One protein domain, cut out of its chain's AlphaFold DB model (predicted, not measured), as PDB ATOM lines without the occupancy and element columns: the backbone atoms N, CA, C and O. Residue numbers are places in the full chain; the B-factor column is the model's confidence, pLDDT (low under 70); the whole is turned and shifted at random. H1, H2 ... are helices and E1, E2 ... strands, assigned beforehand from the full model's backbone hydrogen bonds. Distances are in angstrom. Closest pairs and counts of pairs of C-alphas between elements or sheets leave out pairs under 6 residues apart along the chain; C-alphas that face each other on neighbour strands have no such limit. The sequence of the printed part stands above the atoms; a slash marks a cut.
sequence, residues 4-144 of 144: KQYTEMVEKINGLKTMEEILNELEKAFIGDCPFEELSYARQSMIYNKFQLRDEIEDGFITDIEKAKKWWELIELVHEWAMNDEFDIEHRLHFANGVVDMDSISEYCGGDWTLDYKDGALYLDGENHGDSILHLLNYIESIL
ATOM      1  N   LYS A   4      30.161 115.519 351.753       80.56
ATOM      2  CA  LYS A   4      30.255 115.179 353.175       80.56
ATOM      3  C   LYS A   4      29.313 116.020 354.046       80.56
ATOM      4  O   LYS A   4      28.590 115.451 354.855       80.56
ATOM      5  N   GLN A   5      29.292 117.340 353.852       82.56
ATOM      6  CA  GLN A   5      28.419 118.260 354.594       82.56
ATOM      7  C   GLN A   5      26.943 117.952 354.328       82.56
ATOM      8  O   GLN A   5      26.145 117.890 355.260       82.56
ATOM      9  N   TYR A   6      26.609 117.654 353.068       84.25
ATOM     10  CA  TYR A   6      25.270 117.207 352.689       84.25
ATOM     11  C   TYR A   6      24.852 115.941 353.439       84.25
ATOM     12  O   TYR A   6      23.761 115.868 353.996       84.25
ATOM     13  N   THR A   7      25.741 114.947 353.481       86.38
ATOM     14  CA  THR A   7      25.451 113.659 354.120       86.38
ATOM     15  C   THR A   7      25.219 113.839 355.620       86.38
ATOM     16  O   THR A   7      24.231 113.334 356.140       86.38
ATOM     17  N   GLU A   8      26.064 114.617 356.302       90.25
ATOM     18  CA  GLU A   8      25.919 114.916 357.734       90.25
ATOM     19  C   GLU A   8      24.601 115.651 358.042       90.25
ATOM     20  O   GLU A   8      23.914 115.327 359.014       90.25
ATOM     21  N   MET A   9      24.209 116.610 357.199       91.81
ATOM     22  CA  MET A   9      22.930 117.314 357.314       91.81
ATOM     23  C   MET A   9      21.739 116.359 357.142       91.81
ATOM     24  O   MET A   9      20.833 116.351 357.978       91.81
ATOM     25  N   VAL A  10      21.741 115.531 356.093       90.56
ATOM     26  CA  VAL A  10      20.673 114.551 355.838       90.56
ATOM     27  C   VAL A  10      20.590 113.524 356.968       90.56
ATOM     28  O   VAL A  10      19.496 113.204 357.429       90.56
ATOM     29  N   GLU A  11      21.724 113.030 357.466       92.88
ATOM     30  CA  GLU A  11      21.776 112.121 358.616       92.88
ATOM     31  C   GLU A  11      21.177 112.759 359.872       92.88
ATOM     32  O   GLU A  11      20.379 112.119 360.561       92.88
ATOM     33  N   LYS A  12      21.504 114.031 360.142       93.94
ATOM     34  CA  LYS A  12      20.924 114.790 361.255       93.94
ATOM     35  C   LYS A  12      19.402 114.868 361.135       93.94
ATOM     36  O   LYS A  12      18.706 114.519 362.087       93.94
ATOM     37  N   ILE A  13      18.889 115.295 359.981       94.81
ATOM     38  CA  ILE A  13      17.447 115.457 359.739       94.81
ATOM     39  C   ILE A  13      16.725 114.101 359.845       94.81
ATOM     40  O   ILE A  13      15.719 113.975 360.545       94.81
ATOM     41  N   ASN A  14      17.274 113.046 359.233       93.25
ATOM     42  CA  ASN A  14      16.710 111.690 359.277       93.25
ATOM     43  C   ASN A  14      16.749 111.054 360.678       93.25
ATOM     44  O   ASN A  14      15.958 110.150 360.997       93.25
ATOM     45  N   GLY A  15      17.671 111.520 361.524       94.88
ATOM     46  CA  GLY A  15      17.782 111.137 362.926       94.88
ATOM     47  C   GLY A  15      16.560 111.528 363.758       94.88
ATOM     48  O   GLY A  15      16.216 110.788 364.678       94.88
ATOM     49  N   LEU A  16      15.867 112.612 363.396       96.12
ATOM     50  CA  LEU A  16      14.693 113.120 364.109       96.12
ATOM     51  C   LEU A  16      13.507 112.157 363.956       96.12
ATOM     52  O   LEU A  16      13.250 111.613 362.878       96.12
ATOM     53  N   LYS A  17      12.793 111.900 365.047       96.19
ATOM     54  CA  LYS A  17      11.717 110.904 365.149       96.19
ATOM     55  C   LYS A  17      10.376 111.502 365.531       96.19
ATOM     56  O   LYS A  17       9.369 110.829 365.326       96.19
ATOM     57  N   THR A  18      10.339 112.717 366.066       97.50
ATOM     58  CA  THR A  18       9.090 113.381 366.456       97.50
ATOM     59  C   THR A  18       8.997 114.791 365.885       97.50
ATOM     60  O   THR A  18      10.002 115.418 365.553       97.50
ATOM     61  N   MET A  19       7.769 115.307 365.795       97.25
ATOM     62  CA  MET A  19       7.549 116.695 365.394       97.25
ATOM     63  C   MET A  19       8.116 117.680 366.426       97.25
ATOM     64  O   MET A  19       8.663 118.712 366.060       97.25
ATOM     65  N   GLU A  20       8.070 117.326 367.713       97.12
ATOM     66  CA  GLU A  20       8.680 118.108 368.795       97.12
ATOM     67  C   GLU A  20      10.201 118.241 368.621       97.12
ATOM     68  O   GLU A  20      10.754 119.322 368.798       97.12
ATOM     69  N   GLU A  21      10.894 117.168 368.227       97.19
ATOM     70  CA  GLU A  21      12.328 117.228 367.930       97.19
ATOM     71  C   GLU A  21      12.629 118.143 366.735       97.19
ATOM     72  O   GLU A  21      13.597 118.901 366.784       97.19
ATOM     73  N   ILE A  22      11.789 118.115 365.691       96.81
ATOM     74  CA  ILE A  22      11.908 119.023 364.540       96.81
ATOM     75  C   ILE A  22      11.722 120.475 364.986       96.81
ATOM     76  O   ILE A  22      12.589 121.304 364.718       96.81
ATOM     77  N   LEU A  23      10.641 120.779 365.708       96.81
ATOM     78  CA  LEU A  23      10.347 122.124 366.210       96.81
ATOM     79  C   LEU A  23      11.484 122.666 367.089       96.81
ATOM     80  O   LEU A  23      11.946 123.784 366.869       96.81
ATOM     81  N   ASN A  24      11.998 121.851 368.016       94.75
ATOM     82  CA  ASN A  24      13.116 122.220 368.887       94.75
ATOM     83  C   ASN A  24      14.396 122.546 368.101       94.75
ATOM     84  O   ASN A  24      15.173 123.414 368.497       94.75
ATOM     85  N   GLU A  25      14.667 121.835 367.007       94.38
ATOM     86  CA  GLU A  25      15.825 122.134 366.167       94.38
ATOM     87  C   GLU A  25      15.612 123.356 365.269       94.38
ATOM     88  O   GLU A  25      16.549 124.140 365.094       94.38
ATOM     89  N   LEU A  26      14.403 123.552 364.733       93.69
ATOM     90  CA  LEU A  26      14.052 124.769 364.001       93.69
ATOM     91  C   LEU A  26      14.197 125.994 364.909       93.69
ATOM     92  O   LEU A  26      14.750 127.003 364.480       93.69
ATOM     93  N   GLU A  27      13.810 125.890 366.185       90.44
ATOM     94  CA  GLU A  27      13.946 126.974 367.159       90.44
ATOM     95  C   GLU A  27      15.412 127.394 367.383       90.44
ATOM     96  O   GLU A  27      15.739 128.579 367.486       90.44
ATOM     97  N   LYS A  28      16.343 126.434 367.372       88.50
ATOM     98  CA  LYS A  28      17.778 126.732 367.509       88.50
ATOM     99  C   LYS A  28      18.324 127.560 366.352       88.50
ATOM    100  O   LYS A  28      19.319 128.255 366.544       88.50
ATOM    101  N   ALA A  29      17.699 127.521 365.174       80.31
ATOM    102  CA  ALA A  29      18.130 128.327 364.034       80.31
ATOM    103  C   ALA A  29      17.994 129.842 364.281       80.31
ATOM    104  O   ALA A  29      18.658 130.618 363.595       80.31
ATOM    105  N   PHE A  30      17.184 130.252 365.266       74.06
ATOM    106  CA  PHE A  30      16.977 131.652 365.651       74.06
ATOM    107  C   PHE A  30      17.961 132.149 366.717       74.06
ATOM    108  O   PHE A  30      17.980 133.338 367.028       74.06
ATOM    109  N   ILE A  31      18.775 131.260 367.289       76.00
ATOM    110  CA  ILE A  31      19.768 131.617 368.300       76.00
ATOM    111  C   ILE A  31      21.078 131.932 367.574       76.00
ATOM    112  O   ILE A  31      21.743 131.036 367.057       76.00
ATOM    113  N   GLY A  32      21.437 133.216 367.520       73.25
ATOM    114  CA  GLY A  32      22.658 133.702 366.878       73.25
ATOM    115  C   GLY A  32      23.455 134.656 367.766       73.25
ATOM    116  O   GLY A  32      22.912 135.278 368.678       73.25
ATOM    117  N   ASP A  33      24.751 134.774 367.471       73.06
ATOM    118  CA  ASP A  33      25.684 135.649 368.197       73.06
ATOM    119  C   ASP A  33      25.639 137.116 367.722       73.06
ATOM    120  O   ASP A  33      26.247 137.988 368.346       73.06
ATOM    121  N   CYS A  34      24.932 137.402 366.624       80.31
ATOM    122  CA  CYS A  34      24.768 138.741 366.062       80.31
ATOM    123  C   CYS A  34      23.294 139.048 365.720       80.31
ATOM    124  O   CYS A  34      22.491 138.121 365.570       80.31
ATOM    125  N   PRO A  35      22.920 140.340 365.619       85.31
ATOM    126  CA  PRO A  35      21.593 140.766 365.180       85.31
ATOM    127  C   PRO A  35      21.205 140.195 363.812       85.31
ATOM    128  O   PRO A  35      22.050 140.007 362.937       85.31
ATOM    129  N   PHE A  36      19.906 139.970 363.608       85.25
ATOM    130  CA  PHE A  36      19.365 139.400 362.372       85.25
ATOM    131  C   PHE A  36      19.725 140.237 361.135       85.25
ATOM    132  O   PHE A  36      20.071 139.691 360.092       85.25
ATOM    133  N   GLU A  37      19.711 141.562 361.271       85.81
ATOM    134  CA  GLU A  37      19.993 142.523 360.204       85.81
ATOM    135  C   GLU A  37      21.461 142.515 359.752       85.81
ATOM    136  O   GLU A  37      21.773 143.009 358.670       85.81
ATOM    137  N   GLU A  38      22.362 141.960 360.567       89.94
ATOM    138  CA  GLU A  38      23.788 141.831 360.248       89.94
ATOM    139  C   GLU A  38      24.111 140.524 359.504       89.94
ATOM    140  O   GLU A  38      25.230 140.341 359.021       89.94
ATOM    141  N   LEU A  39      23.145 139.605 359.390       88.19
ATOM    142  CA  LEU A  39      23.306 138.356 358.648       88.19
ATOM    143  C   LEU A  39      23.283 138.606 357.133       88.19
ATOM    144  O   LEU A  39      22.643 139.540 356.654       88.19
ATOM    145  N   SER A  40      23.932 137.734 356.354       88.25
ATOM    146  CA  SER A  40      23.807 137.766 354.891       88.25
ATOM    147  C   SER A  40      22.361 137.516 354.458       88.25
ATOM    148  O   SER A  40      21.623 136.802 355.139       88.25
ATOM    149  N   TYR A  41      21.966 138.043 353.297       86.38
ATOM    150  CA  TYR A  41      20.614 137.840 352.762       86.38
ATOM    151  C   TYR A  41      20.248 136.352 352.663       86.38
ATOM    152  O   TYR A  41      19.209 135.938 353.170       86.38
ATOM    153  N   ALA A  42      21.155 135.524 352.134       87.56
ATOM    154  CA  ALA A  42      20.966 134.076 352.060       87.56
ATOM    155  C   ALA A  42      20.713 133.443 353.441       87.56
ATOM    156  O   ALA A  42      19.892 132.534 353.574       87.56
ATOM    157  N   ARG A  43      21.394 133.926 354.490       88.88
ATOM    158  CA  ARG A  43      21.198 133.426 355.854       88.88
ATOM    159  C   ARG A  43      19.889 133.921 356.466       88.88
ATOM    160  O   ARG A  43      19.216 133.133 357.128       88.88
ATOM    161  N   GLN A  44      19.525 135.182 356.237       90.62
ATOM    162  CA  GLN A  44      18.235 135.737 356.654       90.62
ATOM    163  C   GLN A  44      17.075 134.967 356.011       90.62
ATOM    164  O   GLN A  44      16.166 134.552 356.727       90.62
ATOM    165  N   SER A  45      17.153 134.696 354.702       90.69
ATOM    166  CA  SER A  45      16.155 133.897 353.981       90.69
ATOM    167  C   SER A  45      16.032 132.503 354.585       90.69
ATOM    168  O   SER A  45      14.948 132.111 354.992       90.69
ATOM    169  N   MET A  46      17.144 131.784 354.768       93.00
ATOM    170  CA  MET A  46      17.114 130.444 355.366       93.00
ATOM    171  C   MET A  46      16.441 130.431 356.753       93.00
ATOM    172  O   MET A  46      15.660 129.529 357.055       93.00
ATOM    173  N   ILE A  47      16.722 131.424 357.606       92.94
ATOM    174  CA  ILE A  47      16.076 131.556 358.923       92.94
ATOM    175  C   ILE A  47      14.577 131.833 358.769       92.94
ATOM    176  O   ILE A  47      13.769 131.207 359.455       92.94
ATOM    177  N   TYR A  48      14.197 132.731 357.860       92.94
ATOM    178  CA  TYR A  48      12.798 133.038 357.578       92.94
ATOM    179  C   TYR A  48      12.034 131.805 357.076       92.94
ATOM    180  O   TYR A  48      10.957 131.496 357.573       92.94
ATOM    181  N   ASN A  49      12.616 131.022 356.172       95.44
ATOM    182  CA  ASN A  49      11.990 129.800 355.679       95.44
ATOM    183  C   ASN A  49      11.844 128.730 356.772       95.44
ATOM    184  O   ASN A  49      10.821 128.052 356.834       95.44
ATOM    185  N   LYS A  50      12.811 128.619 357.695       95.94
ATOM    186  CA  LYS A  50      12.674 127.754 358.884       95.94
ATOM    187  C   LYS A  50      11.562 128.222 359.821       95.94
ATOM    188  O   LYS A  50      10.905 127.384 360.432       95.94
ATOM    189  N   PHE A  51      11.342 129.533 359.927       94.62
ATOM    190  CA  PHE A  51      10.224 130.104 360.683       94.62
ATOM    191  C   PHE A  51       8.888 129.720 360.061       94.62
ATOM    192  O   PHE A  51       8.034 129.193 360.761       94.62
ATOM    193  N   GLN A  52       8.743 129.891 358.748       96.44
ATOM    194  CA  GLN A  52       7.510 129.509 358.064       96.44
ATOM    195  C   GLN A  52       7.233 128.004 358.165       96.44
ATOM    196  O   GLN A  52       6.102 127.612 358.420       96.44
ATOM    197  N   LEU A  53       8.259 127.153 358.035       97.56
ATOM    198  CA  LEU A  53       8.105 125.713 358.253       97.56
ATOM    199  C   LEU A  53       7.628 125.399 359.679       97.56
ATOM    200  O   LEU A  53       6.777 124.531 359.858       97.56
ATOM    201  N   ARG A  54       8.165 126.094 360.691       97.19
ATOM    202  CA  ARG A  54       7.712 125.941 362.079       97.19
ATOM    203  C   ARG A  54       6.235 126.311 362.209       97.19
ATOM    204  O   ARG A  54       5.474 125.508 362.737       97.19
ATOM    205  N   ASP A  55       5.839 127.467 361.684       96.38
ATOM    206  CA  ASP A  55       4.459 127.952 361.760       96.38
ATOM    207  C   ASP A  55       3.485 126.987 361.059       96.38
ATOM    208  O   ASP A  55       2.468 126.616 361.631       96.38
ATOM    209  N   GLU A  56       3.830 126.468 359.878       98.00
ATOM    210  CA  GLU A  56       3.016 125.469 359.166       98.00
ATOM    211  C   GLU A  56       2.842 124.155 359.949       98.00
ATOM    212  O   GLU A  56       1.803 123.490 359.855       98.00
ATOM    213  N   ILE A  57       3.854 123.760 360.725       97.94
ATOM    214  CA  ILE A  57       3.769 122.613 361.635       97.94
ATOM    215  C   ILE A  57       2.863 122.945 362.831       97.94
ATOM    216  O   ILE A  57       1.984 122.150 363.169       97.94
ATOM    217  N   GLU A  58       3.064 124.098 363.474       97.00
ATOM    218  CA  GLU A  58       2.318 124.526 364.669       97.00
ATOM    219  C   GLU A  58       0.830 124.773 364.372       97.00
ATOM    220  O   GLU A  58      -0.031 124.382 365.165       97.00
ATOM    221  N   ASP A  59       0.523 125.326 363.200       97.19
ATOM    222  CA  ASP A  59      -0.838 125.566 362.713       97.19
ATOM    223  C   ASP A  59      -1.535 124.280 362.226       97.19
ATOM    224  O   ASP A  59      -2.740 124.269 361.960       97.19
ATOM    225  N   GLY A  60      -0.803 123.162 362.154       97.06
ATOM    226  CA  GLY A  60      -1.340 121.844 361.815       97.06
ATOM    227  C   GLY A  60      -1.521 121.592 360.317       97.06
ATOM    228  O   GLY A  60      -2.181 120.620 359.945       97.06
ATOM    229  N   PHE A  61      -0.932 122.422 359.454       97.44
ATOM    230  CA  PHE A  61      -0.891 122.184 358.010       97.44
ATOM    231  C   PHE A  61       0.119 121.092 357.632       97.44
ATOM    232  O   PHE A  61      -0.097 120.349 356.672       97.44
ATOM    233  N   ILE A  62       1.188 120.932 358.421       97.81
ATOM    234  CA  ILE A  62       2.158 119.839 358.289       97.81
ATOM    235  C   ILE A  62       2.097 118.943 359.525       97.81
ATOM    236  O   ILE A  62       2.679 119.231 360.567       97.81
ATOM    237  N   THR A  63       1.428 117.797 359.391       96.44
ATOM    238  CA  THR A  63       1.351 116.774 360.452       96.44
ATOM    239  C   THR A  63       2.240 115.558 360.187       96.44
ATOM    240  O   THR A  63       2.417 114.716 361.067       96.44
ATOM    241  N   ASP A  64       2.767 115.432 358.970       97.00
ATOM    242  CA  ASP A  64       3.644 114.339 358.555       97.00
ATOM    243  C   ASP A  64       5.110 114.703 358.843       97.00
ATOM    244  O   ASP A  64       5.620 115.731 358.394       97.00
ATOM    245  N   ILE A  65       5.785 113.850 359.613       97.19
ATOM    246  CA  ILE A  65       7.179 114.046 360.031       97.19
ATOM    247  C   ILE A  65       8.136 113.996 358.836       97.19
ATOM    248  O   ILE A  65       9.078 114.781 358.779       97.19
ATOM    249  N   GLU A  66       7.916 113.093 357.883       97.25
ATOM    250  CA  GLU A  66       8.764 112.984 356.696       97.25
ATOM    251  C   GLU A  66       8.559 114.191 355.782       97.25
ATOM    252  O   GLU A  66       9.534 114.736 355.270       97.25
ATOM    253  N   LYS A  67       7.328 114.706 355.679       97.81
ATOM    254  CA  LYS A  67       7.062 115.976 354.990       97.81
ATOM    255  C   LYS A  67       7.839 117.141 355.605       97.81
ATOM    256  O   LYS A  67       8.531 117.862 354.890       97.81
ATOM    257  N   ALA A  68       7.783 117.289 356.928       97.94
ATOM    258  CA  ALA A  68       8.527 118.329 357.638       97.94
ATOM    259  C   ALA A  68      10.048 118.211 357.418       97.94
ATOM    260  O   ALA A  68      10.722 119.208 357.161       97.94
ATOM    261  N   LYS A  69      10.591 116.988 357.451       97.62
ATOM    262  CA  LYS A  69      12.008 116.729 357.151       97.62
ATOM    263  C   LYS A  69      12.383 117.097 355.723       97.62
ATOM    264  O   LYS A  69      13.435 117.693 355.524       97.62
ATOM    265  N   LYS A  70      11.540 116.763 354.744       97.44
ATOM    266  CA  LYS A  70      11.773 117.077 353.327       97.44
ATOM    267  C   LYS A  70      11.818 118.576 353.081       97.44
ATOM    268  O   LYS A  70      12.689 119.062 352.369       97.44
ATOM    269  N   TRP A  71      10.931 119.312 353.730       97.88
ATOM    270  CA  TRP A  71      10.928 120.767 353.699       97.88
ATOM    271  C   TRP A  71      12.126 121.393 354.396       97.88
ATOM    272  O   TRP A  71      12.681 122.360 353.886       97.88
ATOM    273  N   TRP A  72      12.601 120.818 355.498       97.25
ATOM    274  CA  TRP A  72      13.859 121.269 356.083       97.25
ATOM    275  C   TRP A  72      15.051 120.968 355.154       97.25
ATOM    276  O   TRP A  72      15.838 121.865 354.867       97.25
ATOM    277  N   GLU A  73      15.152 119.752 354.612       96.75
ATOM    278  CA  GLU A  73      16.182 119.378 353.628       96.75
ATOM    279  C   GLU A  73      16.209 120.360 352.439       96.75
ATOM    280  O   GLU A  73      17.280 120.832 352.058       96.75
ATOM    281  N   LEU A  74      15.035 120.737 351.916       96.88
ATOM    282  CA  LEU A  74      14.875 121.747 350.864       96.88
ATOM    283  C   LEU A  74      15.454 123.109 351.255       96.88
ATOM    284  O   LEU A  74      16.220 123.681 350.485       96.88
ATOM    285  N   ILE A  75      15.125 123.620 352.444       95.94
ATOM    286  CA  ILE A  75      15.601 124.931 352.909       95.94
ATOM    287  C   ILE A  75      17.130 124.980 352.973       95.94
ATOM    288  O   ILE A  75      17.735 125.969 352.559       95.94
ATOM    289  N   GLU A  76      17.763 123.931 353.498       94.06
ATOM    290  CA  GLU A  76      19.225 123.880 353.604       94.06
ATOM    291  C   GLU A  76      19.882 123.804 352.218       94.06
ATOM    292  O   GLU A  76      20.868 124.490 351.964       94.06
ATOM    293  N   LEU A  77      19.316 123.014 351.298       93.06
ATOM    294  CA  LEU A  77      19.842 122.889 349.938       93.06
ATOM    295  C   LEU A  77      19.712 124.189 349.137       93.06
ATOM    296  O   LEU A  77      20.664 124.585 348.470       93.06
ATOM    297  N   VAL A  78      18.579 124.881 349.245       92.12
ATOM    298  CA  VAL A  78      18.363 126.178 348.585       92.12
ATOM    299  C   VAL A  78      19.277 127.257 349.171       92.12
ATOM    300  O   VAL A  78      19.826 128.073 348.431       92.12
ATOM    301  N   HIS A  79      19.516 127.241 350.486       90.38
ATOM    302  CA  HIS A  79      20.516 128.115 351.105       90.38
ATOM    303  C   HIS A  79      21.923 127.854 350.553       90.38
ATOM    304  O   HIS A  79      22.651 128.795 350.244       90.38
ATOM    305  N   GLU A  80      22.301 126.585 350.399       88.31
ATOM    306  CA  GLU A  80      23.588 126.205 349.817       88.31
ATOM    307  C   GLU A  80      23.719 126.619 348.351       88.31
ATOM    308  O   GLU A  80      24.793 127.074 347.956       88.31
ATOM    309  N   TRP A  81      22.657 126.501 347.553       86.25
ATOM    310  CA  TRP A  81      22.624 127.046 346.195       86.25
ATOM    311  C   TRP A  81      22.907 128.547 346.199       86.25
ATOM    312  O   TRP A  81      23.880 128.970 345.585       86.25
ATOM    313  N   ALA A  82      22.181 129.326 347.005       84.38
ATOM    314  CA  ALA A  82      22.366 130.777 347.094       84.38
ATOM    315  C   ALA A  82      23.779 131.206 347.547       84.38
ATOM    316  O   ALA A  82      24.219 132.315 347.257       84.38
ATOM    317  N   MET A  83      24.501 130.354 348.281       83.19
ATOM    318  CA  MET A  83      25.877 130.629 348.717       83.19
ATOM    319  C   MET A  83      26.940 130.278 347.665       83.19
ATOM    320  O   MET A  83      28.068 130.757 347.776       83.19
ATOM    321  N   ASN A  84      26.612 129.423 346.692       79.75
ATOM    322  CA  ASN A  84      27.535 128.929 345.664       79.75
ATOM    323  C   ASN A  84      27.154 129.381 344.246       79.75
ATOM    324  O   ASN A  84      27.764 128.915 343.286       79.75
ATOM    325  N   ASP A  85      26.147 130.238 344.113       72.00
ATOM    326  CA  ASP A  85      25.598 130.602 342.819       72.00
ATOM    327  C   ASP A  85      26.525 131.549 342.044       72.00
ATOM    328  O   ASP A  85      26.881 132.635 342.506       72.00
ATOM    329  N   GLU A  86      26.932 131.112 340.853       67.31
ATOM    330  CA  GLU A  86      27.762 131.886 339.927       67.31
ATOM    331  C   GLU A  86      26.929 132.818 339.027       67.31
ATOM    332  O   GLU A  86      27.500 133.686 338.361       67.31
ATOM    333  N   PHE A  87      25.601 132.644 338.983       68.12
ATOM    334  CA  PHE A  87      24.697 133.274 338.016       68.12
ATOM    335  C   PHE A  87      23.729 134.307 338.619       68.12
ATOM    336  O   PHE A  87      22.869 134.811 337.894       68.12
ATOM    337  N   ASP A  88      23.889 134.662 339.899       77.75
ATOM    338  CA  ASP A  88      23.040 135.626 340.622       77.75
ATOM    339  C   ASP A  88      21.523 135.321 340.493       77.75
ATOM    340  O   ASP A  88      20.689 136.220 340.347       77.75
ATOM    341  N   ILE A  89      21.156 134.040 340.527       82.94
ATOM    342  CA  ILE A  89      19.791 133.528 340.629       82.94
ATOM    343  C   ILE A  89      19.323 133.614 342.086       82.94
ATOM    344  O   ILE A  89      19.863 133.016 343.017       82.94
ATOM    345  N   GLU A  90      18.232 134.342 342.296       86.12
ATOM    346  CA  GLU A  90      17.546 134.361 343.577       86.12
ATOM    347  C   GLU A  90      16.519 133.227 343.634       86.12
ATOM    348  O   GLU A  90      15.552 133.233 342.876       86.12
ATOM    349  N   HIS A  91      16.703 132.285 344.560       88.62
ATOM    350  CA  HIS A  91      15.723 131.247 344.880       88.62
ATOM    351  C   HIS A  91      14.928 131.641 346.125       88.62
ATOM    352  O   HIS A  91      15.494 131.816 347.207       88.62
ATOM    353  N   ARG A  92      13.609 131.737 345.994       91.38
ATOM    354  CA  ARG A  92      12.698 132.057 347.089       91.38
ATOM    355  C   ARG A  92      11.760 130.887 347.325       91.38
ATOM    356  O   ARG A  92      11.305 130.242 346.388       91.38
ATOM    357  N   LEU A  93      11.487 130.613 348.598       96.62
ATOM    358  CA  LEU A  93      10.513 129.606 349.010       96.62
ATOM    359  C   LEU A  93       9.391 130.290 349.783       96.62
ATOM    360  O   LEU A  93       9.650 131.121 350.658       96.62
ATOM    361  N   HIS A  94       8.159 129.893 349.497       96.12
ATOM    362  CA  HIS A  94       6.960 130.330 350.183       96.12
ATOM    363  C   HIS A  94       6.171 129.116 350.661       96.12
ATOM    364  O   HIS A  94       5.665 128.325 349.872       96.12
ATOM    365  N   PHE A  95       6.074 128.968 351.975       96.62
ATOM    366  CA  PHE A  95       5.304 127.899 352.593       96.62
ATOM    367  C   PHE A  95       3.857 128.349 352.786       96.62
ATOM    368  O   PHE A  95       3.625 129.427 353.337       96.62
ATOM    369  N   ALA A  96       2.905 127.529 352.338       94.19
ATOM    370  CA  ALA A  96       1.484 127.790 352.523       94.19
ATOM    371  C   ALA A  96       0.665 126.494 352.519       94.19
ATOM    372  O   ALA A  96       0.671 125.748 351.541       94.19
ATOM    373  N   ASN A  97      -0.123 126.251 353.566       94.25
ATOM    374  CA  ASN A  97      -1.053 125.113 353.655       94.25
ATOM    375  C   ASN A  97      -0.379 123.746 353.399       94.25
ATOM    376  O   ASN A  97      -0.937 122.858 352.747       94.25
ATOM    377  N   GLY A  98       0.847 123.586 353.886       93.44
ATOM    378  CA  GLY A  98       1.655 122.384 353.783       93.44
ATOM    379  C   GLY A  98       2.334 122.171 352.430       93.44
ATOM    380  O   GLY A  98       3.050 121.180 352.296       93.44
ATOM    381  N   VAL A  99       2.148 123.043 351.439       97.00
ATOM    382  CA  VAL A  99       2.915 123.032 350.178       97.00
ATOM    383  C   VAL A  99       3.981 124.127 350.185       97.00
ATOM    384  O   VAL A  99       3.964 125.007 351.049       97.00
ATOM    385  N   VAL A 100       4.926 124.048 349.247       97.94
ATOM    386  CA  VAL A 100       5.978 125.056 349.076       97.94
ATOM    387  C   VAL A 100       5.948 125.564 347.649       97.94
ATOM    388  O   VAL A 100       6.219 124.805 346.727       97.94
ATOM    389  N   ASP A 101       5.659 126.841 347.464       97.12
ATOM    390  CA  ASP A 101       5.889 127.503 346.186       97.12
ATOM    391  C   ASP A 101       7.347 127.968 346.137       97.12
ATOM    392  O   ASP A 101       7.863 128.538 347.100       97.12
ATOM    393  N   MET A 102       8.027 127.681 345.035       94.81
ATOM    394  CA  MET A 102       9.402 128.082 344.784       94.81
ATOM    395  C   MET A 102       9.445 128.950 343.534       94.81
ATOM    396  O   MET A 102       9.102 128.474 342.454       94.81
ATOM    397  N   ASP A 103       9.907 130.189 343.676       92.19
ATOM    398  CA  ASP A 103      10.242 131.066 342.556       92.19
ATOM    399  C   ASP A 103      11.758 131.224 342.449       92.19
ATOM    400  O   ASP A 103      12.469 131.379 343.442       92.19
ATOM    401  N   SER A 104      12.275 131.125 341.229       90.06
ATOM    402  CA  SER A 104      13.680 131.379 340.910       90.06
ATOM    403  C   SER A 104      13.769 132.487 339.882       90.06
ATOM    404  O   SER A 104      13.110 132.422 338.845       90.06
ATOM    405  N   ILE A 105      14.562 133.517 340.170       87.94
ATOM    406  CA  ILE A 105      14.588 134.750 339.383       87.94
ATOM    407  C   ILE A 105      16.029 135.173 339.120       87.94
ATOM    408  O   ILE A 105      16.797 135.391 340.052       87.94
ATOM    409  N   SER A 106      16.369 135.376 337.849       86.19
ATOM    410  CA  SER A 106      17.585 136.066 337.414       86.19
ATOM    411  C   SER A 106      17.297 136.999 336.233       86.19
ATOM    412  O   SER A 106      16.162 137.115 335.764       86.19
ATOM    413  N   GLU A 107      18.323 137.693 335.731       82.31
ATOM    414  CA  GLU A 107      18.202 138.516 334.516       82.31
ATOM    415  C   GLU A 107      17.891 137.675 333.260       82.31
ATOM    416  O   GLU A 107      17.255 138.173 332.327       82.31
ATOM    417  N   TYR A 108      18.326 136.411 333.223       79.12
ATOM    418  CA  TYR A 108      18.353 135.599 331.999       79.12
ATOM    419  C   TYR A 108      17.407 134.400 332.025       79.12
ATOM    420  O   TYR A 108      16.967 133.954 330.964       79.12
ATOM    421  N   CYS A 109      17.092 133.891 333.210       81.06
ATOM    422  CA  CYS A 109      16.256 132.717 333.406       81.06
ATOM    423  C   CYS A 109      15.430 132.822 334.689       81.06
ATOM    424  O   CYS A 109      15.687 133.649 335.565       81.06
ATOM    425  N   GLY A 110      14.413 131.977 334.781       86.50
ATOM    426  CA  GLY A 110      13.575 131.884 335.959       86.50
ATOM    427  C   GLY A 110      12.444 130.891 335.770       86.50
ATOM    428  O   GLY A 110      12.175 130.432 334.656       86.50
ATOM    429  N   GLY A 111      11.781 130.575 336.868       91.50
ATOM    430  CA  GLY A 111      10.664 129.651 336.889       91.50
ATOM    431  C   GLY A 111       9.962 129.668 338.233       91.50
ATOM    432  O   GLY A 111      10.545 130.068 339.239       91.50
ATOM    433  N   ASP A 112       8.709 129.230 338.204       94.75
ATOM    434  CA  ASP A 112       7.838 129.121 339.363       94.75
ATOM    435  C   ASP A 112       7.335 127.682 339.425       94.75
ATOM    436  O   ASP A 112       6.865 127.152 338.413       94.75
ATOM    437  N   TRP A 113       7.416 127.066 340.601       95.75
ATOM    438  CA  TRP A 113       6.975 125.694 340.814       95.75
ATOM    439  C   TRP A 113       6.262 125.535 342.148       95.75
ATOM    440  O   TRP A 113       6.685 126.100 343.156       95.75
ATOM    441  N   THR A 114       5.243 124.680 342.189       97.62
ATOM    442  CA  THR A 114       4.621 124.233 343.438       97.62
ATOM    443  C   THR A 114       5.131 122.844 343.810       97.62
ATOM    444  O   THR A 114       4.954 121.866 343.079       97.62
ATOM    445  N   LEU A 115       5.725 122.744 344.993       97.69
ATOM    446  CA  LEU A 115       6.281 121.533 345.577       97.69
ATOM    447  C   LEU A 115       5.315 120.946 346.610       97.69
ATOM    448  O   LEU A 115       4.829 121.633 347.514       97.69
ATOM    449  N   ASP A 116       5.087 119.639 346.530       97.81
ATOM    450  CA  ASP A 116       4.325 118.888 347.527       97.81
ATOM    451  C   ASP A 116       5.049 117.586 347.890       97.81
ATOM    452  O   ASP A 116       5.789 117.021 347.087       97.81
ATOM    453  N   TYR A 117       4.828 117.094 349.104       97.62
ATOM    454  CA  TYR A 117       5.266 115.771 349.532       97.62
ATOM    455  C   TYR A 117       4.067 115.032 350.106       97.62
ATOM    456  O   TYR A 117       3.506 115.428 351.131       97.62
ATOM    457  N   LYS A 118       3.656 113.968 349.423       95.06
ATOM    458  CA  LYS A 118       2.506 113.142 349.791       95.06
ATOM    459  C   LYS A 118       2.713 111.719 349.311       95.06
ATOM    460  O   LYS A 118       3.419 111.479 348.333       95.06
ATOM    461  N   ASP A 119       2.105 110.769 350.011       94.00
ATOM    462  CA  ASP A 119       2.176 109.345 349.668       94.00
ATOM    463  C   ASP A 119       3.624 108.823 349.513       94.00
ATOM    464  O   ASP A 119       3.898 107.932 348.711       94.00
ATOM    465  N   GLY A 120       4.564 109.397 350.276       93.75
ATOM    466  CA  GLY A 120       5.983 109.036 350.249       93.75
ATOM    467  C   GLY A 120       6.781 109.591 349.062       93.75
ATOM    468  O   GLY A 120       7.934 109.199 348.896       93.75
ATOM    469  N   ALA A 121       6.202 110.481 348.250       96.88
ATOM    470  CA  ALA A 121       6.841 111.040 347.063       96.88
ATOM    471  C   ALA A 121       6.725 112.570 346.989       96.88
ATOM    472  O   ALA A 121       5.760 113.175 347.455       96.88
ATOM    473  N   LEU A 122       7.731 113.171 346.365       97.62
ATOM    474  CA  LEU A 122       7.821 114.563 345.972       97.62
ATOM    475  C   LEU A 122       7.091 114.781 344.655       97.62
ATOM    476  O   LEU A 122       7.235 114.004 343.704       97.62
ATOM    477  N   TYR A 123       6.345 115.874 344.612       97.62
ATOM    478  CA  TYR A 123       5.634 116.337 343.441       97.62
ATOM    479  C   TYR A 123       6.070 117.753 343.079       97.62
ATOM    480  O   TYR A 123       6.193 118.590 343.970       97.62
ATOM    481  N   LEU A 124       6.255 118.004 341.784       96.88
ATOM    482  CA  LEU A 124       6.517 119.313 341.189       96.88
ATOM    483  C   LEU A 124       5.368 119.623 340.238       96.88
ATOM    484  O   LEU A 124       5.127 118.853 339.312       96.88
ATOM    485  N   ASP A 125       4.592 120.667 340.512       96.19
ATOM    486  CA  ASP A 125       3.392 121.022 339.737       96.19
ATOM    487  C   ASP A 125       2.409 119.845 339.549       96.19
ATOM    488  O   ASP A 125       1.664 119.747 338.575       96.19
ATOM    489  N   GLY A 126       2.396 118.921 340.517       96.12
ATOM    490  CA  GLY A 126       1.573 117.711 340.494       96.12
ATOM    491  C   GLY A 126       2.174 116.512 339.749       96.12
ATOM    492  O   GLY A 126       1.563 115.440 339.773       96.12
ATOM    493  N   GLU A 127       3.361 116.633 339.154       96.62
ATOM    494  CA  GLU A 127       4.116 115.519 338.566       96.62
ATOM    495  C   GLU A 127       5.007 114.843 339.613       96.62
ATOM    496  O   GLU A 127       5.559 115.509 340.475       96.62
ATOM    497  N   ASN A 128       5.137 113.514 339.581       96.69
ATOM    498  CA  ASN A 128       5.904 112.756 340.579       96.69
ATOM    499  C   ASN A 128       7.399 112.701 340.219       96.69
ATOM    500  O   ASN A 128       7.748 112.273 339.118       96.69
ATOM    501  N   HIS A 129       8.269 113.033 341.176       96.31
ATOM    502  CA  HIS A 129       9.728 113.072 341.008       96.31
ATOM    503  C   HIS A 129      10.503 112.146 341.970       96.31
ATOM    504  O   HIS A 129      11.711 112.298 342.151       96.31
ATOM    505  N   GLY A 130       9.850 111.147 342.573       94.81
ATOM    506  CA  GLY A 130      10.484 110.242 343.542       94.81
ATOM    507  C   GLY A 130      10.542 110.845 344.946       94.81
ATOM    508  O   GLY A 130       9.603 111.510 345.345       94.81
ATOM    509  N   ASP A 131      11.594 110.601 345.731       93.81
ATOM    510  CA  ASP A 131      11.669 110.977 347.159       93.81
ATOM    511  C   ASP A 131      12.916 111.807 347.541       93.81
ATOM    512  O   ASP A 131      13.112 112.169 348.709       93.81
ATOM    513  N   SER A 132      13.766 112.132 346.566       94.12
ATOM    514  CA  SER A 132      15.016 112.868 346.773       94.12
ATOM    515  C   SER A 132      14.854 114.349 346.435       94.12
ATOM    516  O   SER A 132      14.660 114.699 345.272       94.12
ATOM    517  N   ILE A 133      15.004 115.218 347.443       94.75
ATOM    518  CA  ILE A 133      14.990 116.676 347.245       94.75
ATOM    519  C   ILE A 133      16.148 117.092 346.342       94.75
ATOM    520  O   ILE A 133      15.946 117.861 345.414       94.75
ATOM    521  N   LEU A 134      17.344 116.536 346.552       92.00
ATOM    522  CA  LEU A 134      18.500 116.835 345.706       92.00
ATOM    523  C   LEU A 134      18.248 116.503 344.227       92.00
ATOM    524  O   LEU A 134      18.589 117.298 343.360       92.00
ATOM    525  N   HIS A 135      17.646 115.349 343.916       92.62
ATOM    526  CA  HIS A 135      17.311 115.025 342.525       92.62
ATOM    527  C   HIS A 135      16.257 115.969 341.946       92.62
ATOM    528  O   HIS A 135      16.363 116.339 340.778       92.62
ATOM    529  N   LEU A 136      15.262 116.352 342.745       94.25
ATOM    530  CA  LEU A 136      14.237 117.301 342.330       94.25
ATOM    531  C   LEU A 136      14.836 118.677 342.020       94.25
ATOM    532  O   LEU A 136      14.547 119.255 340.978       94.25
ATOM    533  N   LEU A 137      15.715 119.163 342.891       91.94
ATOM    534  CA  LEU A 137      16.432 120.415 342.697       91.94
ATOM    535  C   LEU A 137      17.334 120.351 341.456       91.94
ATOM    536  O   LEU A 137      17.207 121.195 340.579       91.94
ATOM    537  N   ASN A 138      18.132 119.295 341.275       90.00
ATOM    538  CA  ASN A 138      18.929 119.126 340.048       90.00
ATOM    539  C   ASN A 138      18.064 119.119 338.771       90.00
ATOM    540  O   ASN A 138      18.512 119.549 337.711       90.00
ATOM    541  N   TYR A 139      16.832 118.601 338.849       92.25
ATOM    542  CA  TYR A 139      15.890 118.668 337.736       92.25
ATOM    543  C   TYR A 139      15.442 120.109 337.464       92.25
ATOM    544  O   TYR A 139      15.532 120.536 336.315       92.25
ATOM    545  N   ILE A 140      15.032 120.855 338.497       90.81
ATOM    546  CA  ILE A 140      14.678 122.282 338.397       90.81
ATOM    547  C   ILE A 140      15.834 123.086 337.785       90.81
ATOM    548  O   ILE A 140      15.628 123.829 336.832       90.81
ATOM    549  N   GLU A 141      17.060 122.877 338.263       87.00
ATOM    550  CA  GLU A 141      18.261 123.536 337.737       87.00
ATOM    551  C   GLU A 141      18.497 123.220 336.254       87.00
ATOM    552  O   GLU A 141      18.901 124.084 335.487       87.00
ATOM    553  N   SER A 142      18.202 121.995 335.810       88.44
ATOM    554  CA  SER A 142      18.394 121.595 334.409       88.44
ATOM    555  C   SER A 142      17.394 122.204 333.419       88.44
ATOM    556  O   SER A 142      17.604 122.102 332.207       88.44
ATOM    557  N   ILE A 143      16.292 122.770 333.924       85.56
ATOM    558  CA  ILE A 143      15.237 123.409 333.126       85.56
ATOM    559  C   ILE A 143      15.182 124.934 333.317       85.56
ATOM    560  O   ILE A 143      14.358 125.579 332.664       85.56
ATOM    561  N   LEU A 144      16.036 125.474 334.193       80.31
ATOM    562  CA  LEU A 144      16.350 126.898 334.337       80.31
ATOM    563  C   LEU A 144      17.289 127.355 333.211       80.31
ATOM    564  O   LEU A 144      17.056 128.468 332.689       80.31
TER     565      LEU A 144
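This is residues 4 to 144 of the 144 residues of an uncharacterized protein of Bacillus cereus (UniProt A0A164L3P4). A twisted wall of four antiparallel strands has helices over one face and the other face bare: H3 and H4 lie side by side along the strands, and H5 packs on H4 at a steep tilt, next to E3 and E4. H4 is in the middle of the domain, with H1 packed on it away from the sheet and H2 packed on both H3 and H4. The printed part has 141 residues with five named helices and four named strands, in the order H1 H2 H3 H4 E1 E2 E3 E4 H5; the sheet's order is E1 - E2 - E3 - E4, and the class is mixed, helices and strands. The whole is compact and rounded, with a radius of gyration of the C-alphas of 14.7 A and spans of 41 by 40 by 31 A.

H1, residues 4 to 15, touches H4, residues 65 to 84, with residues 9 to 14 alone; the closest C-alphas, of Ile 13 and Lys 69, are 6.2 A apart. H2, residues 19 to 28, H3, residues 41 to 58, and H4 form an up-and-down bundle, each helix running against the one before it. H2 and H3 are a helical hairpin, closest at the C-alphas of Leu 26 and Lys 50, 6.1 A. H3 and H4 are another, at a shallow tilt of 8 degrees, closest at the C-alphas of Met 46 and His 79, 5.9 A. H4 is the hub, touching four helices. E1, residues 90 to 96, E2, residues 99 to 105, E3, residues 110 to 118, and E4, residues 121 to 124, form a meander, each strand the antiparallel neighbour of the one before. N 92 and O 103 of E1 and E2 are 2.8 A apart, N 102 and O 113 of E2 and E3 2.8 A, and N 123 and O 116 of E4 and E3 2.8 A, each within hydrogen-bond range. H3, at a height over the sheet of 8.4 A, and H4, at 8.7 A, are on the same face. H5, residues 133 to 143, touches H4 at a steep tilt of 48 degrees; the closest C-alphas, of Leu 74 and Ile 133, are 6.2 A apart. In the five helices every O i to N i+4 pair is within hydrogen-bond range.

H1 begins at C-alpha 4, (30.255, 115.179, 353.175). From first to last C-alpha H3 measures 25.6 A, H4 29.0 A and E3 25.8 A. H4 begins at C-alpha 65, (7.179, 114.046, 360.031), and H5 ends at C-alpha 143, (15.237, 123.409, 333.126).

The C-alphas farthest apart, of Thr 18 and Tyr 108, are 42.0 A apart. The printed part has no cut, and the link from H2 to H3, residues 29 to 40, is long. The mean pLDDT of the printed part is 91.4; residues 86 to 87 are under 70.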